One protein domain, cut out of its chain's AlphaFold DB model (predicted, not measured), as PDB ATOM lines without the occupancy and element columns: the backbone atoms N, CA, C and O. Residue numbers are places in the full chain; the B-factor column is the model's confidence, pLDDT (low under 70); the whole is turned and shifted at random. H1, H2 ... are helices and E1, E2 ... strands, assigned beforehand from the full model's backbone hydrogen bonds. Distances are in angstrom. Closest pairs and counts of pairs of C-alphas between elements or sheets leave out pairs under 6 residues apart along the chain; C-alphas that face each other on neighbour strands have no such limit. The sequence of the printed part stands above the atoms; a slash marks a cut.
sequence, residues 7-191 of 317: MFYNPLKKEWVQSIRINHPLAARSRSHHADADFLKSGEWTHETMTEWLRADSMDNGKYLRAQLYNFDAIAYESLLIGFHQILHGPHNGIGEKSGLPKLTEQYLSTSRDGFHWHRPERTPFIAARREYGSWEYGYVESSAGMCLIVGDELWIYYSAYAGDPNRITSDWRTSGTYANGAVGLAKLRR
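Overview. This is residues 7 to 191 of the 317 residues of an uncharacterized protein of Puniceicoccus vermicola (UniProt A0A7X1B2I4). Three strongly twisted sheets make a stack, face to face in turn: E5 E6 E7 is the layer between E1 E2 E3 E4 and the branched sheet E8 E9 E10 E11. The third sheet is only partly face to face with the middle layer: E8 touches E7, while E9 and E11 are apart from E5, E6 and E7. The printed part has 185 residues, with two named helices and eleven named strands in the order E1 E2 E3 H1 E4 E5 E6 H2 E7 E8 E9 E10 E11; of the 96 residues in named elements strands hold 85, and the class is mostly strand; neighbour strands are antiparallel in each sheet. It is compact, with a radius of gyration of the C-alphas of 17.2 A and spans of 50 by 44 by 32 A.

Arrangement. E1 (residues 7 to 10), E2 (15 to 24), E3 (28 to 36) and E4 (51 to 55) form a sheet in that order; E1 E2 E3 is a meander, each strand the antiparallel neighbour of the one before. N 20 and O 32 of E2 and E3 are within hydrogen-bond range at 2.8 A. H1 (39 to 42) is on this sheet at a height of 7.1 A, only just over E3, with 3 of its C-alphas there. The second sheet, E5 (68 to 78), E6 (80 to 90) and E7 (104 to 112), faces the first, their facing parts 10.1 A centre to centre. E3 and E5 touch, their closest C-alphas, of Ser 30 and Leu 69, 5.3 A apart. N 84 and O 73 of E6 and E5 are 2.8 A apart, N 83 and O 110 of E6 and E7 also 2.8 A. E8 (139 to 143) touches E7, closest at the C-alphas of Leu 104 and Gly 139, 4.7 A. E8 and E9 (149 to 151) lie on one side of E10 (154 to 162), E11 (182 to 190) on the other; E9 E10 E11 is also a meander. N 160 and O 142 of E10 and E8 are 3.0 A apart, N 149 and O 156 of E9 and E10 2.9 A, N 157 and O 187 of E10 and E11 2.8 A. H2 (93 to 99) is not on any of the sheets; every O i to N i+4 pair in it is within hydrogen-bond range, and H1 is too short for such a pair.

Along the chain. E1 begins at C-alpha 7 (-34.543, 4.546, -7.296). E2 is 25.2 A long, E3 26.1 A, E5 29.0 A with a bend of 58 degrees at residue 71, E6 31.1 A, E7 25.7 A, E10 25.3 A and E11 26.5 A. E6 ends at C-alpha 90 (-22.378, -2.329, -27.052), E11 at C-alpha 190 (-51.389, -10.976, -20.094).

Size, cuts and confidence. The two C-alphas farthest apart, of Lys 13 and Asn 167, are 49.8 A apart. The long links are E4 to E5, E7 to E8 and E10 to E11. The printed part has no cut, and no printed residue is under 70 in pLDDT.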
ATOM      1  N   MET A   7     -34.020   4.827  -8.625       95.19
ATOM      2  CA  MET A   7     -34.543   4.546  -7.296       95.19
ATOM      3  C   MET A   7     -35.913   3.895  -7.387       95.19
ATOM      4  O   MET A   7     -36.639   4.115  -8.356       95.19
ATOM      5  N   PHE A   8     -36.268   3.125  -6.368       96.06
ATOM      6  CA  PHE A   8     -37.597   2.544  -6.231       96.06
ATOM      7  C   PHE A   8     -37.959   2.373  -4.758       96.06
ATOM      8  O   PHE A   8     -37.087   2.255  -3.897       96.06
ATOM      9  N   TYR A   9     -39.255   2.347  -4.465       96.50
ATOM     10  CA  TYR A   9     -39.738   2.002  -3.136       96.50
ATOM     11  C   TYR A   9     -39.892   0.485  -3.020       96.50
ATOM     12  O   TYR A   9     -40.542  -0.147  -3.854       96.50
ATOM     13  N   ASN A  10     -39.307  -0.103  -1.979       97.25
ATOM     14  CA  ASN A  10     -39.472  -1.502  -1.616       97.25
ATOM     15  C   ASN A  10     -40.496  -1.607  -0.475       97.25
ATOM     16  O   ASN A  10     -40.127  -1.501   0.700       97.25
ATOM     17  N   PRO A  11     -41.781  -1.858  -0.768       96.25
ATOM     18  CA  PRO A  11     -42.809  -1.876   0.263       96.25
ATOM     19  C   PRO A  11     -42.753  -3.132   1.148       96.25
ATOM     20  O   PRO A  11     -43.374  -3.149   2.209       96.25
ATOM     21  N   LEU A  12     -41.991  -4.164   0.755       95.44
ATOM     22  CA  LEU A  12     -41.773  -5.367   1.566       95.44
ATOM     23  C   LEU A  12     -40.857  -5.081   2.764       95.44
ATOM     24  O   LEU A  12     -41.012  -5.695   3.818       95.44
ATOM     25  N   LYS A  13     -39.932  -4.128   2.607       96.38
ATOM     26  CA  LYS A  13     -39.035  -3.643   3.668       96.38
ATOM     27  C   LYS A  13     -39.373  -2.241   4.173       96.38
ATOM     28  O   LYS A  13     -38.855  -1.833   5.205       96.38
ATOM     29  N   LYS A  14     -40.291  -1.547   3.494       97.12
ATOM     30  CA  LYS A  14     -40.707  -0.164   3.765       97.12
ATOM     31  C   LYS A  14     -39.552   0.833   3.661       97.12
ATOM     32  O   LYS A  14     -39.436   1.738   4.482       97.12
ATOM     33  N   GLU A  15     -38.729   0.672   2.634       97.75
ATOM     34  CA  GLU A  15     -37.543   1.495   2.396       97.75
ATOM     35  C   GLU A  15     -37.472   1.972   0.946       97.75
ATOM     36  O   GLU A  15     -37.972   1.319   0.027       97.75
ATOM     37  N   TRP A  16     -36.838   3.117   0.741       98.12
ATOM     38  CA  TRP A  16     -36.429   3.612  -0.561       98.12
ATOM     39  C   TRP A  16     -35.054   3.059  -0.891       98.12
ATOM     40  O   TRP A  16     -34.114   3.229  -0.122       98.12
ATOM     41  N   VAL A  17     -34.941   2.411  -2.046       97.81
ATOM     42  CA  VAL A  17     -33.696   1.825  -2.534       97.81
ATOM     43  C   VAL A  17     -33.122   2.716  -3.623       97.81
ATOM     44  O   VAL A  17     -33.760   2.947  -4.652       97.81
ATOM     45  N   GLN A  18     -31.889   3.169  -3.426       97.25
ATOM     46  CA  GLN A  18     -31.064   3.787  -4.453       97.25
ATOM     47  C   GLN A  18     -30.262   2.711  -5.183       97.25
ATOM     48  O   GLN A  18     -29.368   2.068  -4.629       97.25
ATOM     49  N   SER A  19     -30.556   2.552  -6.468       96.50
ATOM     50  CA  SER A  19     -29.756   1.784  -7.413       96.50
ATOM     51  C   SER A  19     -28.732   2.738  -8.021       96.50
ATOM     52  O   SER A  19     -29.040   3.528  -8.913       96.50
ATOM     53  N   ILE A  20     -27.500   2.703  -7.527       96.38
ATOM     54  CA  ILE A  20     -26.471   3.694  -7.852       96.38
ATOM     55  C   ILE A  20     -25.557   3.123  -8.926       96.38
ATOM     56  O   ILE A  20     -24.922   2.093  -8.716       96.38
ATOM     57  N   ARG A  21     -25.443   3.783 -10.081       95.75
ATOM     58  CA  ARG A  21     -24.468   3.366 -11.092       95.75
ATOM     59  C   ARG A  21     -23.045   3.558 -10.573       95.75
ATOM     60  O   ARG A  21     -22.663   4.666 -10.200       95.75
ATOM     61  N   ILE A  22     -22.243   2.509 -10.703       95.25
ATOM     62  CA  ILE A  22     -20.796   2.521 -10.488       95.25
ATOM     63  C   ILE A  22     -20.061   1.972 -11.718       95.25
ATOM     64  O   ILE A  22     -20.662   1.359 -12.606       95.25
ATOM     65  N   ASN A  23     -18.747   2.191 -11.775       94.12
ATOM     66  CA  ASN A  23     -17.867   1.560 -12.756       94.12
ATOM     67  C   ASN A  23     -16.930   0.578 -12.039       94.12
ATOM     68  O   ASN A  23     -15.876   0.963 -11.540       94.12
ATOM     69  N   HIS A  24     -17.348  -0.681 -11.955       93.56
ATOM     70  CA  HIS A  24     -16.614  -1.736 -11.267       93.56
ATOM     71  C   HIS A  24     -15.402  -2.199 -12.104       93.56
ATOM     72  O   HIS A  24     -15.581  -2.515 -13.285       93.56
ATOM     73  N   PRO A  25     -14.196  -2.356 -11.525       91.25
ATOM     74  CA  PRO A  25     -12.974  -2.677 -12.276       91.25
ATOM     75  C   PRO A  25     -13.072  -3.927 -13.164       91.25
ATOM     76  O   PRO A  25     -12.547  -3.949 -14.273       91.25
ATOM     77  N   LEU A  26     -13.779  -4.964 -12.700       88.94
ATOM     78  CA  LEU A  26     -13.916  -6.231 -13.432       88.94
ATOM     79  C   LEU A  26     -15.201  -6.360 -14.250       88.94
ATOM     80  O   LEU A  26     -15.293  -7.276 -15.060       88.94
ATOM     81  N   ALA A  27     -16.211  -5.525 -14.008       90.75
ATOM     82  CA  ALA A  27     -17.553  -5.699 -14.582       90.75
ATOM     83  C   ALA A  27     -18.046  -4.458 -15.343       90.75
ATOM     84  O   ALA A  27     -19.121  -4.486 -15.936       90.75
ATOM     85  N   ALA A  28     -17.232  -3.397 -15.375       94.00
ATOM     86  CA  ALA A  28     -17.581  -2.092 -15.911       94.00
ATOM     87  C   ALA A  28     -18.880  -1.565 -15.279       94.00
ATOM     88  O   ALA A  28     -18.961  -1.487 -14.052       94.00
ATOM     89  N   ARG A  29     -19.889  -1.180 -16.070       95.62
ATOM     90  CA  ARG A  29     -21.140  -0.644 -15.513       95.62
ATOM     91  C   ARG A  29     -21.840  -1.694 -14.643       95.62
ATOM     92  O   ARG A  29     -22.237  -2.754 -15.132       95.62
ATOM     93  N   SER A  30     -21.994  -1.337 -13.375       97.12
ATOM     94  CA  SER A  30     -22.603  -2.132 -12.307       97.12
ATOM     95  C   SER A  30     -23.416  -1.215 -11.391       97.12
ATOM     96  O   SER A  30     -23.425   0.007 -11.572       97.12
ATOM     97  N   ARG A  31     -24.104  -1.796 -10.407       97.38
ATOM     98  CA  ARG A  31     -24.915  -1.089  -9.414       97.38
ATOM     99  C   ARG A  31     -24.362  -1.301  -8.015       97.38
ATOM    100  O   ARG A  31     -24.047  -2.433  -7.651       97.38
ATOM    101  N   SER A  32     -24.339  -0.229  -7.241       97.25
ATOM    102  CA  SER A  32     -24.321  -0.285  -5.787       97.25
ATOM    103  C   SER A  32     -25.716  -0.013  -5.238       97.25
ATOM    104  O   SER A  32     -26.563   0.578  -5.910       97.25
ATOM    105  N   HIS A  33     -25.938  -0.466  -4.018       97.69
ATOM    106  CA  HIS A  33     -27.168  -0.354  -3.262       97.69
ATOM    107  C   HIS A  33     -26.952   0.566  -2.062       97.69
ATOM    108  O   HIS A  33     -25.965   0.428  -1.335       97.69
ATOM    109  N   HIS A  34     -27.912   1.445  -1.820       97.75
ATOM    110  CA  HIS A  34     -28.101   2.122  -0.545       97.75
ATOM    111  C   HIS A  34     -29.605   2.247  -0.293       97.75
ATOM    112  O   HIS A  34     -30.360   2.397  -1.253       97.75
ATOM    113  N   ALA A  35     -30.052   2.153   0.957       97.75
ATOM    114  CA  ALA A  35     -31.470   2.245   1.275       97.75
ATOM    115  C   ALA A  35     -31.710   2.907   2.630       97.75
ATOM    116  O   ALA A  35     -30.913   2.738   3.552       97.75
ATOM    117  N   ASP A  36     -32.829   3.618   2.731       98.12
ATOM    118  CA  ASP A  36     -33.327   4.203   3.976       98.12
ATOM    119  C   ASP A  36     -34.865   4.227   3.952       98.12
ATOM    120  O   ASP A  36     -35.486   4.265   2.888       98.12
ATOM    121  N   ALA A  37     -35.498   4.194   5.125       98.12
ATOM    122  CA  ALA A  37     -36.950   4.329   5.244       98.12
ATOM    123  C   ALA A  37     -37.439   5.723   4.810       98.12
ATOM    124  O   ALA A  37     -38.544   5.859   4.278       98.12
ATOM    125  N   ASP A  38     -36.618   6.752   5.017       97.88
ATOM    126  CA  ASP A  38     -36.872   8.117   4.580       97.88
ATOM    127  C   ASP A  38     -36.358   8.351   3.154       97.88
ATOM    128  O   ASP A  38     -35.234   8.003   2.790       97.88
ATOM    129  N   PHE A  39     -37.201   8.974   2.330       96.38
ATOM    130  CA  PHE A  39     -36.891   9.222   0.927       96.38
ATOM    131  C   PHE A  39     -35.641  10.087   0.742       96.38
ATOM    132  O   PHE A  39     -34.783   9.754  -0.074       96.38
ATOM    133  N   LEU A  40     -35.525  11.185   1.494       96.75
ATOM    134  CA  LEU A  40     -34.417  12.125   1.350       96.75
ATOM    135  C   LEU A  40     -33.124  11.510   1.880       96.75
ATOM    136  O   LEU A  40     -32.111  11.560   1.184       96.75
ATOM    137  N   LYS A  41     -33.185  10.843   3.039       97.31
ATOM    138  CA  LYS A  41     -32.021  10.151   3.614       97.31
ATOM    139  C   LYS A  41     -31.525   9.013   2.741       97.31
ATOM    140  O   LYS A  41     -30.323   8.802   2.661       97.31
ATOM    141  N   SER A  42     -32.411   8.337   2.004       96.69
ATOM    142  CA  SER A  42     -31.971   7.321   1.044       96.69
ATOM    143  C   SER A  42     -31.031   7.912  -0.018       96.69
ATOM    144  O   SER A  42     -30.186   7.205  -0.552       96.69
ATOM    145  N   GLY A  43     -31.122   9.212  -0.315       95.69
ATOM    146  CA  GLY A  43     -30.210   9.914  -1.219       95.69
ATOM    147  C   GLY A  43     -28.857  10.303  -0.603       95.69
ATOM    148  O   GLY A  43     -27.975  10.740  -1.344       95.69
ATOM    149  N   GLU A  44     -28.673  10.145   0.709       95.19
ATOM    150  CA  GLU A  44     -27.481  10.550   1.466       95.19
ATOM    151  C   GLU A  44     -26.475   9.394   1.594       95.19
ATOM    152  O   GLU A  44     -26.252   8.826   2.663       95.19
ATOM    153  N   TRP A  45     -25.828   9.040   0.483       93.94
ATOM    154  CA  TRP A  45     -24.835   7.964   0.438       93.94
ATOM    155  C   TRP A  45     -23.410   8.462   0.164       93.94
ATOM    156  O   TRP A  45     -23.182   9.439  -0.554       93.94
ATOM    157  N   THR A  46     -22.431   7.739   0.704       93.31
ATOM    158  CA  THR A  46     -20.997   7.889   0.432       93.31
ATOM    159  C   THR A  46     -20.448   6.594  -0.168       93.31
ATOM    160  O   THR A  46     -21.182   5.620  -0.348       93.31
ATOM    161  N   HIS A  47     -19.154   6.558  -0.498       89.06
ATOM    162  CA  HIS A  47     -18.542   5.323  -0.994       89.06
ATOM    163  C   HIS A  47     -18.517   4.220   0.073       89.06
ATOM    164  O   HIS A  47     -18.585   3.044  -0.261       89.06
ATOM    165  N   GLU A  48     -18.464   4.608   1.343       93.31
ATOM    166  CA  GLU A  48     -18.408   3.727   2.506       93.31
ATOM    167  C   GLU A  48     -19.793   3.218   2.924       93.31
ATOM    168  O   GLU A  48     -19.890   2.143   3.513       93.31
ATOM    169  N   THR A  49     -20.866   3.966   2.635       94.38
ATOM    170  CA  THR A  49     -22.241   3.569   2.992       94.38
ATOM    171  C   THR A  49     -22.978   2.827   1.878       94.38
ATOM    172  O   THR A  49     -24.068   2.297   2.110       94.38
ATOM    173  N   MET A  50     -22.410   2.776   0.670       94.50
ATOM    174  CA  MET A  50     -22.949   1.972  -0.424       94.50
ATOM    175  C   MET A  50     -22.411   0.537  -0.384       94.50
ATOM    176  O   MET A  50     -21.260   0.290  -0.043       94.50
ATOM    177  N   THR A  51     -23.242  -0.423  -0.786       96.56
ATOM    178  CA  THR A  51     -22.853  -1.836  -0.923       96.56
ATOM    179  C   THR A  51     -22.830  -2.218  -2.397       96.56
ATOM    180  O   THR A  51     -23.782  -1.922  -3.113       96.56
ATOM    181  N   GLU A  52     -21.777  -2.880  -2.881       95.81
ATOM    182  CA  GLU A  52     -21.790  -3.442  -4.238       95.81
ATOM    183  C   GLU A  52     -22.940  -4.439  -4.401       95.81
ATOM    184  O   GLU A  52     -23.205  -5.243  -3.508       95.81
ATOM    185  N   TRP A  53     -23.629  -4.391  -5.541       97.44
ATOM    186  CA  TRP A  53     -24.920  -5.053  -5.653       97.44
ATOM    187  C   TRP A  53     -25.097  -5.868  -6.933       97.44
ATOM    188  O   TRP A  53     -24.885  -7.080  -6.932       97.44
ATOM    189  N   LEU A  54     -25.492  -5.228  -8.033       97.56
ATOM    190  CA  LEU A  54     -25.847  -5.918  -9.276       97.56
ATOM    191  C   LEU A  54     -24.824  -5.641 -10.367       97.56
ATOM    192  O   LEU A  54     -24.312  -4.533 -10.510       97.56
ATOM    193  N   ARG A  55     -24.562  -6.645 -11.198       96.94
ATOM    194  CA  ARG A  55     -23.685  -6.544 -12.365       96.94
ATOM    195  C   ARG A  55     -24.114  -7.541 -13.432       96.94
ATOM    196  O   ARG A  55     -24.856  -8.473 -13.130       96.94
ATOM    197  N   ALA A  56     -23.628  -7.350 -14.653       96.19
ATOM    198  CA  ALA A  56     -23.688  -8.408 -15.653       96.19
ATOM    199  C   ALA A  56     -22.785  -9.578 -15.217       96.19
ATOM    200  O   ALA A  56     -21.682  -9.359 -14.701       96.19
ATOM    201  N   ASP A  57     -23.257 -10.807 -15.403       93.44
ATOM    202  CA  ASP A  57     -22.545 -12.033 -15.038       93.44
ATOM    203  C   ASP A  57     -22.132 -12.846 -16.280       93.44
ATOM    204  O   ASP A  57     -22.256 -12.391 -17.415       93.44
ATOM    205  N   SER A  58     -21.565 -14.038 -16.075       92.69
ATOM    206  CA  SER A  58     -21.078 -14.896 -17.165       92.69
ATOM    207  C   SER A  58     -22.181 -15.460 -18.062       92.69
ATOM    208  O   SER A  58     -21.866 -16.005 -19.113       92.69
ATOM    209  N   MET A  59     -23.448 -15.363 -17.653       94.38
ATOM    210  CA  MET A  59     -24.595 -15.771 -18.464       94.38
ATOM    211  C   MET A  59     -25.103 -14.624 -19.350       94.38
ATOM    212  O   MET A  59     -25.965 -14.847 -20.196       94.38
ATOM    213  N   ASP A  60     -24.586 -13.403 -19.173       95.19
ATOM    214  CA  ASP A  60     -24.915 -12.257 -20.017       95.19
ATOM    215  C   ASP A  60     -23.948 -12.166 -21.203       95.19
ATOM    216  O   ASP A  60     -22.781 -11.783 -21.078       95.19
ATOM    217  N   ASN A  61     -24.454 -12.493 -22.390       90.69
ATOM    218  CA  ASN A  61     -23.655 -12.484 -23.607       90.69
ATOM    219  C   ASN A  61     -23.626 -11.094 -24.244       90.69
ATOM    220  O   ASN A  61     -24.642 -10.540 -24.658       90.69
ATOM    221  N   GLY A  62     -22.433 -10.519 -24.350       92.31
ATOM    222  CA  GLY A  62     -22.201  -9.287 -25.092       92.31
ATOM    223  C   GLY A  62     -22.209  -9.502 -26.610       92.31
ATOM    224  O   GLY A  62     -21.869 -10.587 -27.070       92.31
ATOM    225  N   LYS A  63     -22.553  -8.471 -27.398       94.19
ATOM    226  CA  LYS A  63     -22.527  -8.552 -28.875       94.19
ATOM    227  C   LYS A  63     -21.305  -7.872 -29.486       94.19
ATOM    228  O   LYS A  63     -20.655  -8.431 -30.359       94.19
ATOM    229  N   TYR A  64     -20.994  -6.664 -29.025       93.31
ATOM    230  CA  TYR A  64     -19.886  -5.839 -29.523       93.31
ATOM    231  C   TYR A  64     -18.855  -5.512 -28.436       93.31
ATOM    232  O   TYR A  64     -17.772  -5.014 -28.724       93.31
ATOM    233  N   LEU A  65     -19.215  -5.747 -27.177       91.88
ATOM    234  CA  LEU A  65     -18.370  -5.642 -25.991       91.88
ATOM    235  C   LEU A  65     -18.888  -6.627 -24.949       91.88
ATOM    236  O   LEU A  65     -20.031  -7.068 -25.053       91.88
ATOM    237  N   ARG A  66     -18.081  -6.941 -23.932       94.31
ATOM    238  CA  ARG A  66     -18.528  -7.730 -22.776       94.31
ATOM    239  C   ARG A  66     -19.752  -7.080 -22.133       94.31
ATOM    240  O   ARG A  66     -19.664  -5.906 -21.785       94.31
ATOM    241  N   ALA A  67     -20.827  -7.843 -21.937       96.44
ATOM    242  CA  ALA A  67     -22.074  -7.345 -21.366       96.44
ATOM    243  C   ALA A  67     -21.851  -6.552 -20.068       96.44
ATOM    244  O   ALA A  67     -21.015  -6.913 -19.237       96.44
ATOM    245  N   GLN A  68     -22.596  -5.458 -19.910       96.88
ATOM    246  CA  GLN A  68     -22.547  -4.588 -18.730       96.88
ATOM    247  C   GLN A  68     -23.965  -4.241 -18.284       96.88
ATOM    248  O   GLN A  68     -24.863  -4.156 -19.120       96.88
ATOM    249  N   LEU A  69     -24.170  -3.969 -16.996       97.25
ATOM    250  CA  LEU A  69     -25.475  -3.559 -16.483       97.25
ATOM    251  C   LEU A  69     -25.620  -2.037 -16.601       97.25
ATOM    252  O   LEU A  69     -25.032  -1.278 -15.834       97.25
ATOM    253  N   TYR A  70     -26.374  -1.582 -17.601       95.56
ATOM    254  CA  TYR A  70     -26.516  -0.162 -17.928       95.56
ATOM    255  C   TYR A  70     -27.467   0.568 -16.979       95.56
ATOM    256  O   TYR A  70     -27.157   1.662 -16.507       95.56
ATOM    257  N   ASN A  71     -28.610  -0.055 -16.701       95.50
ATOM    258  CA  ASN A  71     -29.644   0.433 -15.801       95.50
ATOM    259  C   ASN A  71     -30.283  -0.738 -15.048       95.50
ATOM    260  O   ASN A  71     -30.236  -1.876 -15.520       95.50
ATOM    261  N   PHE A  72     -30.891  -0.443 -13.904       97.19
ATOM    262  CA  PHE A  72     -31.727  -1.385 -13.179       97.19
ATOM    263  C   PHE A  72     -32.945  -0.664 -12.598       97.19
ATOM    264  O   PHE A  72     -32.773   0.199 -11.738       97.19
ATOM    265  N   ASP A  73     -34.138  -1.035 -13.053       97.25
ATOM    266  CA  ASP A  73     -35.415  -0.561 -12.509       97.25
ATOM    267  C   ASP A  73     -36.129  -1.705 -11.793       97.25
ATOM    268  O   ASP A  73     -35.973  -2.869 -12.169       97.25
ATOM    269  N   ALA A  74     -36.912  -1.378 -10.770       97.62
ATOM    270  CA  ALA A  74     -37.689  -2.347 -10.015       97.62
ATOM    271  C   ALA A  74     -38.992  -1.732  -9.511       97.62
ATOM    272  O   ALA A  74     -39.036  -0.551  -9.168       97.62
ATOM    273  N   ILE A  75     -40.040  -2.549  -9.416       97.06
ATOM    274  CA  ILE A  75     -41.322  -2.133  -8.851       97.06
ATOM    275  C   ILE A  75     -42.027  -3.295  -8.157       97.06
ATOM    276  O   ILE A  75     -41.838  -4.462  -8.510       97.06
ATOM    277  N   ALA A  76     -42.836  -2.979  -7.148       97.31
ATOM    278  CA  ALA A  76     -43.651  -3.970  -6.460       97.31
ATOM    279  C   ALA A  76     -44.845  -4.371  -7.325       97.31
ATOM    280  O   ALA A  76     -45.601  -3.518  -7.777       97.31
ATOM    281  N   TYR A  77     -45.016  -5.672  -7.524       97.06
ATOM    282  CA  TYR A  77     -46.098  -6.258  -8.296       97.06
ATOM    283  C   TYR A  77     -46.602  -7.510  -7.575       97.06
ATOM    284  O   TYR A  77     -45.841  -8.443  -7.295       97.06
ATOM    285  N   GLU A  78     -47.889  -7.515  -7.249       95.62
ATOM    286  CA  GLU A  78     -48.564  -8.558  -6.491       95.62
ATOM    287  C   GLU A  78     -47.867  -8.838  -5.144       95.62
ATOM    288  O   GLU A  78     -47.845  -7.985  -4.255       95.62
ATOM    289  N   SER A  79     -47.267 -10.019  -4.975       93.50
ATOM    290  CA  SER A  79     -46.600 -10.447  -3.731       93.50
ATOM    291  C   SER A  79     -45.069 -10.322  -3.760       93.50
ATOM    292  O   SER A  79     -44.384 -10.897  -2.905       93.50
ATOM    293  N   LEU A  80     -44.505  -9.661  -4.775       96.38
ATOM    294  CA  LEU A  80     -43.062  -9.603  -5.017       96.38
ATOM    295  C   LEU A  80     -42.638  -8.296  -5.701       96.38
ATOM    296  O   LEU A  80     -43.446  -7.403  -5.935       96.38
ATOM    297  N   LEU A  81     -41.348  -8.173  -5.996       98.06
ATOM    298  CA  LEU A  81     -40.794  -7.128  -6.851       98.06
ATOM    299  C   LEU A  81     -40.431  -7.733  -8.207       98.06
ATOM    300  O   LEU A  81     -39.783  -8.783  -8.255       98.06
ATOM    301  N   ILE A  82     -40.800  -7.060  -9.291       97.50
ATOM    302  CA  ILE A  82     -40.262  -7.324 -10.630       97.50
ATOM    303  C   ILE A  82     -39.120  -6.346 -10.908       97.50
ATOM    304  O   ILE A  82     -39.133  -5.223 -10.406       97.50
ATOM    305  N   GLY A  83     -38.124  -6.779 -11.678       97.38
ATOM    306  CA  GLY A  83     -36.951  -5.980 -12.022       97.38
ATOM    307  C   GLY A  83     -36.625  -6.047 -13.509       97.38
ATOM    308  O   GLY A  83     -36.738  -7.106 -14.127       97.38
ATOM    309  N   PHE A  84     -36.203  -4.922 -14.082       97.56
ATOM    310  CA  PHE A  84     -35.631  -4.850 -15.422       97.56
ATOM    311  C   PHE A  84     -34.141  -4.548 -15.343       97.56
ATOM    312  O   PHE A  84     -33.710  -3.470 -14.937       97.56
ATOM    313  N   HIS A  85     -33.348  -5.524 -15.773       97.56
ATOM    314  CA  HIS A  85     -31.926  -5.361 -16.016       97.56
ATOM    315  C   HIS A  85     -31.741  -4.888 -17.455       97.56
ATOM    316  O   HIS A  85     -31.921  -5.670 -18.389       97.56
ATOM    317  N   GLN A  86     -31.352  -3.629 -17.643       97.25
ATOM    318  CA  GLN A  86     -30.974  -3.135 -18.961       97.25
ATOM    319  C   GLN A  86     -29.524  -3.537 -19.236       97.25
ATOM    320  O   GLN A  86     -28.590  -2.905 -18.729       97.25
ATOM    321  N   ILE A  87     -29.319  -4.581 -20.032       97.62
ATOM    322  CA  ILE A  87     -27.978  -5.059 -20.374       97.62
ATOM    323  C   ILE A  87     -27.474  -4.308 -21.605       97.62
ATOM    324  O   ILE A  87     -28.158  -4.213 -22.619       97.62
ATOM    325  N   LEU A  88     -26.267  -3.751 -21.510       97.12
ATOM    326  CA  LEU A  88     -25.538  -3.150 -22.621       97.12
ATOM    327  C   LEU A  88     -24.700  -4.214 -23.318       97.12
ATOM    328  O   LEU A  88     -23.737  -4.727 -22.749       97.12
ATOM    329  N   HIS A  89     -24.998  -4.436 -24.593       96.75
ATOM    330  CA  HIS A  89     -24.250  -5.327 -25.476       96.75
ATOM    331  C   HIS A  89     -23.243  -4.569 -26.361       96.75
ATOM    332  O   HIS A  89     -22.498  -5.187 -27.122       96.75
ATOM    333  N   GLY A  90     -23.215  -3.234 -26.260       94.00
ATOM    334  CA  GLY A  90     -22.378  -2.329 -27.052       94.00
ATOM    335  C   GLY A  90     -23.006  -1.908 -28.376       94.00
ATOM    336  O   GLY A  90     -24.175  -2.168 -28.599       94.00
ATOM    337  N   PRO A  91     -22.259  -1.277 -29.289       92.88
ATOM    338  CA  PRO A  91     -20.854  -0.915 -29.144       92.88
ATOM    339  C   PRO A  91     -20.641   0.262 -28.170       92.88
ATOM    340  O   PRO A  91     -21.591   0.802 -27.600       92.88
ATOM    341  N   HIS A  92     -19.382   0.649 -27.943       88.69
ATOM    342  CA  HIS A  92     -19.052   1.871 -27.198       88.69
ATOM    343  C   HIS A  92     -19.599   3.122 -27.907       88.69
ATOM    344  O   HIS A  92     -19.723   3.133 -29.132       88.69
ATOM    345  N   ASN A  93     -19.867   4.195 -27.149       86.56
ATOM    346  CA  ASN A  93     -20.464   5.432 -27.676       86.56
ATOM    347  C   ASN A  93     -19.725   5.982 -28.907       86.56
ATOM    348  O   ASN A  93     -20.381   6.313 -29.881       86.56
ATOM    349  N   GLY A  94     -18.387   5.971 -28.917       89.12
ATOM    350  CA  GLY A  94     -17.608   6.479 -30.053       89.12
ATOM    351  C   GLY A  94     -17.815   5.716 -31.370       89.12
ATOM    352  O   GLY A  94     -17.567   6.264 -32.438       89.12
ATOM    353  N   ILE A  95     -18.284   4.462 -31.329       90.81
ATOM    354  CA  ILE A  95     -18.697   3.728 -32.539       90.81
ATOM    355  C   ILE A  95     -20.085   4.199 -32.979       90.81
ATOM    356  O   ILE A  95     -20.309   4.406 -34.170       90.81
ATOM    357  N   GLY A  96     -21.002   4.401 -32.028       89.75
ATOM    358  CA  GLY A  96     -22.318   4.972 -32.306       89.75
ATOM    359  C   GLY A  96     -22.212   6.361 -32.932       89.75
ATOM    360  O   GLY A  96     -22.758   6.589 -34.002       89.75
ATOM    361  N   GLU A  97     -21.379   7.230 -32.359       90.69
ATOM    362  CA  GLU A  97     -21.137   8.598 -32.838       90.69
ATOM    363  C   GLU A  97     -20.611   8.637 -34.277       90.69
ATOM    364  O   GLU A  97     -21.054   9.471 -35.062       90.69
ATOM    365  N   LYS A  98     -19.728   7.696 -34.643       92.06
ATOM    366  CA  LYS A  98     -19.167   7.567 -36.000       92.06
ATOM    367  C   LYS A  98     -20.109   6.910 -37.008       92.06
ATOM    368  O   LYS A  98     -19.903   7.075 -38.204       92.06
ATOM    369  N   SER A  99     -21.084   6.131 -36.543       93.00
ATOM    370  CA  SER A  99     -22.027   5.400 -37.403       93.00
ATOM    371  C   SER A  99     -23.419   6.020 -37.446       93.00
ATOM    372  O   SER A  99     -24.218   5.643 -38.295       93.00
ATOM    373  N   GLY A 100     -23.724   6.948 -36.536       94.50
ATOM    374  CA  GLY A 100     -25.052   7.531 -36.371       94.50
ATOM    375  C   GLY A 100     -26.059   6.540 -35.794       94.50
ATOM    376  O   GLY A 100     -27.257   6.784 -35.863       94.50
ATOM    377  N   LEU A 101     -25.597   5.422 -35.226       95.38
ATOM    378  CA  LEU A 101     -26.448   4.338 -34.750       95.38
ATOM    379  C   LEU A 101     -26.375   4.190 -33.229       95.38
ATOM    380  O   LEU A 101     -25.279   4.231 -32.661       95.38
ATOM    381  N   PRO A 102     -27.502   3.923 -32.555       95.56
ATOM    382  CA  PRO A 102     -27.499   3.733 -31.120       95.56
ATOM    383  C   PRO A 102     -26.765   2.453 -30.712       95.56
ATOM    384  O   PRO A 102     -26.682   1.449 -31.440       95.56
ATOM    385  N   LYS A 103     -26.276   2.481 -29.470       95.19
ATOM    386  CA  LYS A 103     -25.806   1.286 -28.766       95.19
ATOM    387  C   LYS A 103     -26.949   0.274 -28.613       95.19
ATOM    388  O   LYS A 103     -28.114   0.647 -28.580       95.19
ATOM    389  N   LEU A 104     -26.626  -1.002 -28.476       96.94
ATOM    390  CA  LEU A 104     -27.571  -2.073 -28.184       96.94
ATOM    391  C   LEU A 104     -27.711  -2.228 -26.669       96.94
ATOM    392  O   LEU A 104     -26.783  -2.681 -25.995       96.94
ATOM    393  N   THR A 105     -28.879  -1.857 -26.157       97.06
ATOM    394  CA  THR A 105     -29.346  -2.277 -24.838       97.06
ATOM    395  C   THR A 105     -30.668  -2.995 -24.978       97.06
ATOM    396  O   THR A 105     -31.444  -2.640 -25.862       97.06
ATOM    397  N   GLU A 106     -30.913  -3.956 -24.098       97.62
ATOM    398  CA  GLU A 106     -32.135  -4.759 -24.067       97.62
ATOM    399  C   GLU A 106     -32.567  -4.986 -22.614       97.62
ATOM    400  O   GLU A 106     -31.737  -4.897 -21.702       97.62
ATOM    401  N   GLN A 107     -33.858  -5.237 -22.393       97.31
ATOM    402  CA  GLN A 107     -34.434  -5.394 -21.055       97.31
ATOM    403  C   GLN A 107     -34.584  -6.866 -20.700       97.31
ATOM    404  O   GLN A 107     -35.161  -7.630 -21.471       97.31
ATOM    405  N   TYR A 108     -34.122  -7.253 -19.515       97.69
ATOM    406  CA  TYR A 108     -34.210  -8.620 -19.006       97.69
ATOM    407  C   TYR A 108     -34.977  -8.638 -17.688       97.69
ATOM    408  O   TYR A 108     -34.668  -7.868 -16.777       97.69
ATOM    409  N   LEU A 109     -35.957  -9.534 -17.588       96.94
ATOM    410  CA  LEU A 109     -36.836  -9.648 -16.430       96.94
ATOM    411  C   LEU A 109     -36.162 -10.412 -15.284       96.94
ATOM    412  O   LEU A 109     -35.527 -11.445 -15.489       96.94
ATOM    413  N   SER A 110     -36.356  -9.938 -14.061       97.56
ATOM    414  CA  SER A 110     -36.022 -10.648 -12.830       97.56
ATOM    415  C   SER A 110     -37.117 -10.468 -11.782       97.56
ATOM    416  O   SER A 110     -37.993  -9.613 -11.915       97.56
ATOM    417  N   THR A 111     -37.084 -11.290 -10.734       97.62
ATOM    418  CA  THR A 111     -37.983 -11.151  -9.581       97.62
ATOM    419  C   THR A 111     -37.218 -11.183  -8.265       97.62
ATOM    420  O   THR A 111     -36.146 -11.782  -8.164       97.62
ATOM    421  N   SER A 112     -37.774 -10.546  -7.238       98.19
ATOM    422  CA  SER A 112     -37.224 -10.548  -5.884       98.19
ATOM    423  C   SER A 112     -38.330 -10.568  -4.831       98.19
ATOM    424  O   SER A 112     -39.417 -10.038  -5.040       98.19
ATOM    425  N   ARG A 113     -38.049 -11.178  -3.675       96.00
ATOM    426  CA  ARG A 113     -38.931 -11.159  -2.492       96.00
ATOM    427  C   ARG A 113     -38.365 -10.359  -1.320       96.00
ATOM    428  O   ARG A 113     -38.985 -10.315  -0.266       96.00
ATOM    429  N   ASP A 114     -37.201  -9.741  -1.490       95.88
ATOM    430  CA  ASP A 114     -36.560  -8.913  -0.464       95.88
ATOM    431  C   ASP A 114     -36.009  -7.585  -1.006       95.88
ATOM    432  O   ASP A 114     -35.587  -6.735  -0.223       95.88
ATOM    433  N   GLY A 115     -36.016  -7.399  -2.327       96.06
ATOM    434  CA  GLY A 115     -35.500  -6.222  -3.021       96.06
ATOM    435  C   GLY A 115     -33.983  -6.111  -3.050       96.06
ATOM    436  O   GLY A 115     -33.487  -5.099  -3.526       96.06
ATOM    437  N   PHE A 116     -33.250  -7.129  -2.585       96.94
ATOM    438  CA  PHE A 116     -31.787  -7.180  -2.607       96.94
ATOM    439  C   PHE A 116     -31.273  -8.375  -3.420       96.94
ATOM    440  O   PHE A 116     -30.392  -8.215  -4.262       96.94
ATOM    441  N   HIS A 117     -31.837  -9.566  -3.241       97.69
ATOM    442  CA  HIS A 117     -31.492 -10.746  -4.027       97.69
ATOM    443  C   HIS A 117     -32.457 -10.893  -5.201       97.69
ATOM    444  O   HIS A 117     -33.675 -10.961  -5.018       97.69
ATOM    445  N   TRP A 118     -31.909 -10.971  -6.414       97.88
ATOM    446  CA  TRP A 118     -32.684 -11.025  -7.651       97.88
ATOM    447  C   TRP A 118     -32.514 -12.364  -8.356       97.88
ATOM    448  O   TRP A 118     -31.400 -12.817  -8.614       97.88
ATOM    449  N   HIS A 119     -33.638 -12.989  -8.692       96.94
ATOM    450  CA  HIS A 119     -33.697 -14.233  -9.443       96.94
ATOM    451  C   HIS A 119     -33.960 -13.934 -10.922       96.94
ATOM    452  O   HIS A 119     -35.015 -13.412 -11.283       96.94
ATOM    453  N   ARG A 120     -32.989 -14.274 -11.780       95.31
ATOM    454  CA  ARG A 120     -33.029 -14.069 -13.238       95.31
ATOM    455  C   ARG A 120     -32.591 -15.343 -13.977       95.31
ATOM    456  O   ARG A 120     -31.438 -15.428 -14.412       95.31
ATOM    457  N   PRO A 121     -33.458 -16.370 -14.042       91.75
ATOM    458  CA  PRO A 121     -33.127 -17.632 -14.697       91.75
ATOM    459  C   PRO A 121     -33.184 -17.514 -16.225       91.75
ATOM    460  O   PRO A 121     -32.337 -18.083 -16.903       91.75
ATOM    461  N   GLU A 122     -34.140 -16.743 -16.755       93.25
ATOM    462  CA  GLU A 122     -34.262 -16.484 -18.188       93.25
ATOM    463  C   GLU A 122     -33.239 -15.428 -18.617       93.25
ATOM    464  O   GLU A 122     -33.082 -14.384 -17.974       93.25
ATOM    465  N   ARG A 123     -32.513 -15.726 -19.695       92.75
ATOM    466  CA  ARG A 123     -31.422 -14.901 -20.236       92.75
ATOM    467  C   ARG A 123     -31.667 -14.497 -21.684       92.75
ATOM    468  O   ARG A 123     -30.761 -14.007 -22.348       92.75
ATOM    469  N   THR A 124     -32.898 -14.661 -22.146       94.62
ATOM    470  CA  THR A 124     -33.431 -14.050 -23.357       94.62
ATOM    471  C   THR A 124     -33.980 -12.660 -23.016       94.62
ATOM    472  O   THR A 124     -34.592 -12.497 -21.954       94.62
ATOM    473  N   PRO A 125     -33.777 -11.644 -23.875       95.94
ATOM    474  CA  PRO A 125     -34.404 -10.342 -23.695       95.94
ATOM    475  C   PRO A 125     -35.922 -10.454 -23.541       95.94
ATOM    476  O   PRO A 125     -36.598 -11.063 -24.366       95.94
ATOM    477  N   PHE A 126     -36.457  -9.815 -22.506       96.88
ATOM    478  CA  PHE A 126     -37.893  -9.640 -22.316       96.88
ATOM    479  C   PHE A 126     -38.445  -8.533 -23.228       96.88
ATOM    480  O   PHE A 126     -39.521  -8.676 -23.798       96.88
ATOM    481  N   ILE A 127     -37.670  -7.457 -23.419       97.06
ATOM    482  CA  ILE A 127     -37.881  -6.468 -24.486       97.06
ATOM    483  C   ILE A 127     -36.567  -6.338 -25.253       97.06
ATOM    484  O   ILE A 127     -35.583  -5.790 -24.741       97.06
ATOM    485  N   ALA A 128     -36.553  -6.896 -26.461       96.69
ATOM    486  CA  ALA A 128     -35.400  -6.922 -27.351       96.69
ATOM    487  C   ALA A 128     -35.325  -5.659 -28.216       96.69
ATOM    488  O   ALA A 128     -36.339  -5.016 -28.492       96.69
ATOM    489  N   ALA A 129     -34.130  -5.345 -28.707       97.06
ATOM    490  CA  ALA A 129     -34.001  -4.424 -29.828       97.06
ATOM    491  C   ALA A 129     -34.202  -5.196 -31.134       97.06
ATOM    492  O   ALA A 129     -33.692  -6.306 -31.294       97.06
ATOM    493  N   ARG A 130     -34.860  -4.590 -32.122       95.75
ATOM    494  CA  ARG A 130     -35.054  -5.244 -33.424       95.75
ATOM    495  C   ARG A 130     -33.752  -5.386 -34.207       95.75
ATOM    496  O   ARG A 130     -33.554  -6.353 -34.937       95.75
ATOM    497  N   ARG A 131     -32.849  -4.416 -34.040       94.50
ATOM    498  CA  ARG A 131     -31.524  -4.355 -34.677       94.50
ATOM    499  C   ARG A 131     -31.543  -4.520 -36.207       94.50
ATOM    500  O   ARG A 131     -30.582  -5.015 -36.795       94.50
ATOM    501  N   GLU A 132     -32.596  -4.032 -36.856       95.50
ATOM    502  CA  GLU A 132     -32.764  -3.997 -38.313       95.50
ATOM    503  C   GLU A 132     -32.725  -2.545 -38.806       95.50
ATOM    504  O   GLU A 132     -33.421  -1.688 -38.263       95.50
ATOM    505  N   TYR A 133     -31.902  -2.227 -39.808       91.75
ATOM    506  CA  TYR A 133     -31.793  -0.849 -40.303       91.75
ATOM    507  C   TYR A 133     -33.157  -0.283 -40.714       91.75
ATOM    508  O   TYR A 133     -33.918  -0.928 -41.426       91.75
ATOM    509  N   GLY A 134     -33.453   0.937 -40.262       88.81
ATOM    510  CA  GLY A 134     -34.738   1.596 -40.498       88.81
ATOM    511  C   GLY A 134     -35.821   1.273 -39.462       88.81
ATOM    512  O   GLY A 134     -36.820   1.987 -39.414       88.81
ATOM    513  N   SER A 135     -35.637   0.275 -38.586       96.19
ATOM    514  CA  SER A 135     -36.557   0.076 -37.462       96.19
ATOM    515  C   SER A 135     -36.413   1.203 -36.443       96.19
ATOM    516  O   SER A 135     -35.294   1.508 -36.028       96.19
ATOM    517  N   TRP A 136     -37.531   1.758 -35.970       96.50
ATOM    518  CA  TRP A 136     -37.516   2.769 -34.906       96.50
ATOM    519  C   TRP A 136     -36.917   2.227 -33.594       96.50
ATOM    520  O   TRP A 136     -36.323   2.970 -32.822       96.50
ATOM    521  N   GLU A 137     -37.003   0.913 -33.379       96.06
ATOM    522  CA  GLU A 137     -36.465   0.196 -32.220       96.06
ATOM    523  C   GLU A 137     -35.126  -0.512 -32.515       96.06
ATOM    524  O   GLU A 137     -34.857  -1.624 -32.051       96.06
ATOM    525  N   TYR A 138     -34.263   0.127 -33.315       97.25
ATOM    526  CA  TYR A 138     -32.969  -0.435 -33.726       97.25
ATOM    527  C   TYR A 138     -32.038  -0.726 -32.545       97.25
ATOM    528  O   TYR A 138     -31.283  -1.707 -32.553       97.25
ATOM    529  N   GLY A 139     -32.055   0.139 -31.534       96.38
ATOM    530  CA  GLY A 139     -31.229  -0.007 -30.351       96.38
ATOM    531  C   GLY A 139     -31.620   0.947 -29.237       96.38
ATOM    532  O   GLY A 139     -32.596   1.686 -29.316       96.38
ATOM    533  N   TYR A 140     -30.807   0.907 -28.190       96.19
ATOM    534  CA  TYR A 140     -30.961   1.691 -26.978       96.19
ATOM    535  C   TYR A 140     -32.367   1.569 -26.377       96.19
ATOM    536  O   TYR A 140     -33.012   2.567 -26.078       96.19
ATOM    537  N   VAL A 141     -32.832   0.320 -26.234       97.50
ATOM    538  CA  VAL A 141     -34.114  -0.004 -25.599       97.50
ATOM    539  C   VAL A 141     -34.014   0.298 -24.110       97.50
ATOM    540  O   VAL A 141     -33.171  -0.272 -23.409       97.50
ATOM    541  N   GLU A 142     -34.875   1.184 -23.628       95.88
ATOM    542  CA  GLU A 142     -34.916   1.687 -22.258       95.88
ATOM    543  C   GLU A 142     -36.278   1.396 -21.621       95.88
ATOM    544  O   GLU A 142     -37.331   1.601 -22.223       95.88
ATOM    545  N   SER A 143     -36.237   0.923 -20.380       93.69
ATOM    546  CA  SER A 143     -37.397   0.764 -19.514       93.69
ATOM    547  C   SER A 143     -37.926   2.115 -19.039       93.69
ATOM    548  O   SER A 143     -37.168   3.066 -18.831       93.69
ATOM    549  N   SER A 144     -39.234   2.168 -18.799       91.69
ATOM    550  CA  SER A 144     -39.839   3.186 -17.941       91.69
ATOM    551  C   SER A 144     -39.711   2.746 -16.478       91.69
ATOM    552  O   SER A 144     -39.945   1.576 -16.181       91.69
ATOM    553  N   ALA A 145     -39.411   3.664 -15.552       84.75
ATOM    554  CA  ALA A 145     -39.224   3.329 -14.131       84.75
ATOM    555  C   ALA A 145     -40.470   2.691 -13.480       84.75
ATOM    556  O   ALA A 145     -40.346   1.867 -12.581       84.75
ATOM    557  N   GLY A 146     -41.672   3.023 -13.972       88.00
ATOM    558  CA  GLY A 146     -42.926   2.386 -13.550       88.00
ATOM    559  C   GLY A 146     -43.093   0.934 -14.018       88.00
ATOM    560  O   GLY A 146     -43.989   0.248 -13.547       88.00
ATOM    561  N   MET A 147     -42.233   0.462 -14.926       94.50
ATOM    562  CA  MET A 147     -42.211  -0.861 -15.556       94.50
ATOM    563  C   MET A 147     -43.510  -1.274 -16.260       94.50
ATOM    564  O   MET A 147     -43.511  -1.366 -17.484       94.50
ATOM    565  N   CYS A 148     -44.604  -1.515 -15.537       96.31
ATOM    566  CA  CYS A 148     -45.886  -1.919 -16.105       96.31
ATOM    567  C   CYS A 148     -47.088  -1.233 -15.441       96.31
ATOM    568  O   CYS A 148     -47.083  -0.917 -14.252       96.31
ATOM    569  N   LEU A 149     -48.133  -1.039 -16.245       97.25
ATOM    570  CA  LEU A 149     -49.469  -0.620 -15.829       97.25
ATOM    571  C   LEU A 149     -50.436  -1.794 -15.965       97.25
ATOM    572  O   LEU A 149     -50.351  -2.545 -16.936       97.25
ATOM    573  N   ILE A 150     -51.385  -1.912 -15.042       97.50
ATOM    574  CA  ILE A 150     -52.482  -2.880 -15.123       97.50
ATOM    575  C   ILE A 150     -53.621  -2.246 -15.929       97.50
ATOM    576  O   ILE A 150     -54.166  -1.217 -15.542       97.50
ATOM    577  N   VAL A 151     -53.992  -2.838 -17.063       97.62
ATOM    578  CA  VAL A 151     -55.061  -2.339 -17.940       97.62
ATOM    579  C   VAL A 151     -56.026  -3.481 -18.234       97.62
ATOM    580  O   VAL A 151     -55.863  -4.228 -19.198       97.62
ATOM    581  N   GLY A 152     -57.028  -3.633 -17.363       95.81
ATOM    582  CA  GLY A 152     -57.922  -4.791 -17.383       95.81
ATOM    583  C   GLY A 152     -57.133  -6.090 -17.202       95.81
ATOM    584  O   GLY A 152     -56.423  -6.256 -16.212       95.81
ATOM    585  N   ASP A 153     -57.224  -6.972 -18.195       96.94
ATOM    586  CA  ASP A 153     -56.553  -8.277 -18.221       96.94
ATOM    587  C   ASP A 153     -55.146  -8.242 -18.846       96.94
ATOM    588  O   ASP A 153     -54.529  -9.287 -19.078       96.94
ATOM    589  N   GLU A 154     -54.613  -7.049 -19.115       98.31
ATOM    590  CA  GLU A 154     -53.289  -6.845 -19.698       98.31
ATOM    591  C   GLU A 154     -52.350  -6.084 -18.749       98.31
ATOM    592  O   GLU A 154     -52.763  -5.233 -17.962       98.31
ATOM    593  N   LEU A 155     -51.053  -6.337 -18.891       98.19
ATOM    594  CA  LEU A 155     -49.986  -5.440 -18.476       98.19
ATOM    595  C   LEU A 155     -49.509  -4.649 -19.682       98.19
ATOM    596  O   LEU A 155     -49.141  -5.219 -20.711       98.19
ATOM    597  N   TRP A 156     -49.494  -3.333 -19.537       98.25
ATOM    598  CA  TRP A 156     -48.976  -2.409 -20.533       98.25
ATOM    599  C   TRP A 156     -47.596  -1.933 -20.109       98.25
ATOM    600  O   TRP A 156     -47.417  -1.391 -19.020       98.25
ATOM    601  N   ILE A 157     -46.615  -2.151 -20.977       98.25
ATOM    602  CA  ILE A 157     -45.197  -1.933 -20.711       98.25
ATOM    603  C   ILE A 157     -44.688  -0.930 -21.737       98.25
ATOM    604  O   ILE A 157     -44.496  -1.255 -22.912       98.25
ATOM    605  N   TYR A 158     -44.495   0.307 -21.291       97.56
ATOM    606  CA  TYR A 158     -43.965   1.372 -22.131       97.56
ATOM    607  C   TYR A 158     -42.439   1.362 -22.092       97.56
ATOM    608  O   TYR A 158     -41.832   1.372 -21.015       97.56
ATOM    609  N   TYR A 159     -41.820   1.376 -23.267       97.50
ATOM    610  CA  TYR A 159     -40.369   1.419 -23.428       97.50
ATOM    611  C   TYR A 159     -39.996   2.427 -24.510       97.50
ATOM    612  O   TYR A 159     -40.765   2.649 -25.444       97.50
ATOM    613  N   SER A 160     -38.820   3.038 -24.408       97.06
ATOM    614  CA  SER A 160     -38.279   3.877 -25.478       97.06
ATOM    615  C   SER A 160     -37.173   3.158 -26.229       97.06
ATOM    616  O   SER A 160     -36.469   2.319 -25.669       97.06
ATOM    617  N   ALA A 161     -37.016   3.488 -27.504       97.94
ATOM    618  CA  ALA A 161     -35.917   3.017 -28.332       97.94
ATOM    619  C   ALA A 161     -35.599   4.054 -29.413       97.94
ATOM    620  O   ALA A 161     -36.352   5.011 -29.616       97.94
ATOM    621  N   TYR A 162     -34.461   3.875 -30.079       97.06
ATOM    622  CA  TYR A 162     -33.944   4.826 -31.055       97.06
ATOM    623  C   TYR A 162     -33.593   4.110 -32.355       97.06
ATOM    624  O   TYR A 162     -32.959   3.049 -32.341       97.06
ATOM    625  N   ALA A 163     -33.954   4.728 -33.482       97.38
ATOM    626  CA  ALA A 163     -33.563   4.244 -34.804       97.38
ATOM    627  C   ALA A 163     -32.101   4.597 -35.114       97.38
ATOM    628  O   ALA A 163     -31.380   3.832 -35.756       97.38
ATOM    629  N   GLY A 164     -31.662   5.765 -34.638       95.81
ATOM    630  CA  GLY A 164     -30.460   6.421 -35.129       95.81
ATOM    631  C   GLY A 164     -30.687   7.164 -36.450       95.81
ATOM    632  O   GLY A 164     -31.775   7.140 -37.027       95.81
ATOM    633  N   ASP A 165     -29.643   7.836 -36.924       96.25
ATOM    634  CA  ASP A 165     -29.573   8.483 -38.234       96.25
ATOM    635  C   ASP A 165     -28.132   8.425 -38.782       96.25
ATOM    636  O   ASP A 165     -27.302   9.286 -38.467       96.25
ATOM    637  N   PRO A 166     -27.808   7.418 -39.613       94.69
ATOM    638  CA  PRO A 166     -26.483   7.278 -40.215       94.69
ATOM    639  C   PRO A 166     -26.066   8.436 -41.126       94.69
ATOM    640  O   PRO A 166     -24.877   8.605 -41.380       94.69
ATOM    641  N   ASN A 167     -27.014   9.248 -41.605       95.44
ATOM    642  CA  ASN A 167     -26.715  10.399 -42.457       95.44
ATOM    643  C   ASN A 167     -26.321  11.641 -41.642       95.44
ATOM    644  O   ASN A 167     -25.914  12.652 -42.216       95.44
ATOM    645  N   ARG A 168     -26.408  11.578 -40.307       94.25
ATOM    646  CA  ARG A 168     -26.125  12.694 -39.399       94.25
ATOM    647  C   ARG A 168     -24.906  12.416 -38.522       94.25
ATOM    648  O   ARG A 168     -25.006  12.274 -37.305       94.25
ATOM    649  N   ILE A 169     -23.726  12.354 -39.129       94.75
ATOM    650  CA  ILE A 169     -22.462  12.163 -38.402       94.75
ATOM    651  C   ILE A 169     -21.834  13.521 -38.100       94.75
ATOM    652  O   ILE A 169     -21.404  14.231 -39.006       94.75
ATOM    653  N   THR A 170     -21.774  13.883 -36.822       89.62
ATOM    654  CA  THR A 170     -21.204  15.153 -36.352       89.62
ATOM    655  C   THR A 170     -20.157  14.898 -35.267       89.62
ATOM    656  O   THR A 170     -20.128  13.834 -34.646       89.62
ATOM    657  N   SER A 171     -19.278  15.876 -35.033       85.12
ATOM    658  CA  SER A 171     -18.280  15.816 -33.958       85.12
ATOM    659  C   SER A 171     -18.871  16.049 -32.561       85.12
ATOM    660  O   SER A 171     -18.260  15.648 -31.574       85.12
ATOM    661  N   ASP A 172     -20.048  16.676 -32.458       88.50
ATOM    662  CA  ASP A 172     -20.773  16.846 -31.195       88.50
ATOM    663  C   ASP A 172     -21.808  15.733 -31.022       88.50
ATOM    664  O   ASP A 172     -22.838  15.700 -31.698       88.50
ATOM    665  N   TRP A 173     -21.569  14.845 -30.057       82.19
ATOM    666  CA  TRP A 173     -22.443  13.708 -29.756       82.19
ATOM    667  C   TRP A 173     -23.909  14.105 -29.510       82.19
ATOM    668  O   TRP A 173     -24.802  13.290 -29.737       82.19
ATOM    669  N   ARG A 174     -24.175  15.350 -29.084       85.69
ATOM    670  CA  ARG A 174     -25.532  15.873 -28.844       85.69
ATOM    671  C   ARG A 174     -26.325  16.090 -30.127       85.69
ATOM    672  O   ARG A 174     -27.550  16.030 -30.107       85.69
ATOM    673  N   THR A 175     -25.631  16.362 -31.228       89.00
ATOM    674  CA  THR A 175     -26.229  16.604 -32.550       89.00
ATOM    675  C   THR A 175     -26.045  15.419 -33.497       89.00
ATOM    676  O   THR A 175     -26.675  15.375 -34.552       89.00
ATOM    677  N   SER A 176     -25.234  14.428 -33.111       91.31
ATOM    678  CA  SER A 176     -25.045  13.178 -33.850       91.31
ATOM    679  C   SER A 176     -26.363  12.413 -34.029       91.31
ATOM    680  O   SER A 176     -27.316  12.518 -33.250       91.31
ATOM    681  N   GLY A 177     -26.425  11.607 -35.083       94.25
ATOM    682  CA  GLY A 177     -27.517  10.695 -35.386       94.25
ATOM    683  C   GLY A 177     -27.695   9.567 -34.374       94.25
ATOM    684  O   GLY A 177     -28.765   8.984 -34.324       94.25
ATOM    685  N   THR A 178     -26.700   9.298 -33.521       94.56
ATOM    686  CA  THR A 178     -26.684   8.171 -32.558       94.56
ATOM    687  C   THR A 178     -27.981   7.995 -31.763       94.56
ATOM    688  O   THR A 178     -28.426   6.868 -31.568       94.56
ATOM    689  N   TYR A 179     -28.581   9.097 -31.302       91.94
ATOM    690  CA  TYR A 179     -29.834   9.106 -30.534       91.94
ATOM    691  C   TYR A 179     -30.951   9.861 -31.273       91.94
ATOM    692  O   TYR A 179     -31.820  10.476 -30.658       91.94
ATOM    693  N   ALA A 180     -30.910   9.868 -32.607       94.31
ATOM    694  CA  ALA A 180     -31.983  10.402 -33.435       94.31
ATOM    695  C   ALA A 180     -33.182   9.450 -33.480       94.31
ATOM    696  O   ALA A 180     -33.046   8.244 -33.250       94.31
ATOM    697  N   ASN A 181     -34.334  10.002 -33.868       96.12
ATOM    698  CA  ASN A 181     -35.537   9.235 -34.191       96.12
ATOM    699  C   ASN A 181     -35.979   8.325 -33.031       96.12
ATOM    700  O   ASN A 181     -36.260   7.144 -33.224       96.12
ATOM    701  N   GLY A 182     -35.966   8.882 -31.817       96.00
ATOM    702  CA  GLY A 182     -36.470   8.214 -30.624       96.00
ATOM    703  C   GLY A 182     -37.994   8.147 -30.632       96.00
ATOM    704  O   GLY A 182     -38.658   9.118 -30.999       96.00
ATOM    705  N   ALA A 183     -38.542   7.015 -30.205       97.38
ATOM    706  CA  ALA A 183     -39.976   6.830 -30.025       97.38
ATOM    707  C   ALA A 183     -40.266   5.965 -28.790       97.38
ATOM    708  O   ALA A 183     -39.368   5.336 -28.223       97.38
ATOM    709  N   VAL A 184     -41.531   5.968 -28.369       97.44
ATOM    710  CA  VAL A 184     -42.045   5.139 -27.275       97.44
ATOM    711  C   VAL A 184     -42.922   4.045 -27.869       97.44
ATOM    712  O   VAL A 184     -43.874   4.335 -28.592       97.44
ATOM    713  N   GLY A 185     -42.596   2.796 -27.553       96.56
ATOM    714  CA  GLY A 185     -43.400   1.626 -27.873       96.56
ATOM    715  C   GLY A 185     -44.255   1.179 -26.696       96.56
ATOM    716  O   GLY A 185     -43.995   1.518 -25.538       96.56
ATOM    717  N   LEU A 186     -45.263   0.375 -27.018       97.38
ATOM    718  CA  LEU A 186     -46.114  -0.318 -26.063       97.38
ATOM    719  C   LEU A 186     -45.987  -1.823 -26.300       97.38
ATOM    720  O   LEU A 186     -46.434  -2.330 -27.328       97.38
ATOM    721  N   ALA A 187     -45.416  -2.532 -25.331       97.31
ATOM    722  CA  ALA A 187     -45.515  -3.981 -25.246       97.31
ATOM    723  C   ALA A 187     -46.691  -4.357 -24.337       97.31
ATOM    724  O   ALA A 187     -46.921  -3.725 -23.303       97.31
ATOM    725  N   LYS A 188     -47.441  -5.386 -24.729       98.00
ATOM    726  CA  LYS A 188     -48.575  -5.905 -23.966       98.00
ATOM    727  C   LYS A 188     -48.299  -7.332 -23.532       98.00
ATOM    728  O   LYS A 188     -47.839  -8.145 -24.331       98.00
ATOM    729  N   LEU A 189     -48.613  -7.631 -22.282       97.94
ATOM    730  CA  LEU A 189     -48.578  -8.975 -21.722       97.94
ATOM    731  C   LEU A 189     -49.934  -9.272 -21.087       97.94
ATOM    732  O   LEU A 189     -50.627  -8.364 -20.652       97.94
ATOM    733  N   ARG A 190     -50.308 -10.542 -20.983       98.00
ATOM    734  CA  ARG A 190     -51.389 -10.976 -20.094       98.00
ATOM    735  C   ARG A 190     -51.088 -10.551 -18.643       98.00
ATOM    736  O   ARG A 190     -49.947 -10.714 -18.200       98.00
ATOM    737  N   ARG A 191     -52.084 -10.061 -17.892       97.31
ATOM    738  CA  ARG A 191     -51.959  -9.826 -16.437       97.31
ATOM    739  C   ARG A 191     -51.450 -11.094 -15.755       97.31
ATOM    740  O   ARG A 191     -51.870 -12.180 -16.132       97.31
TER     741      ARG A 191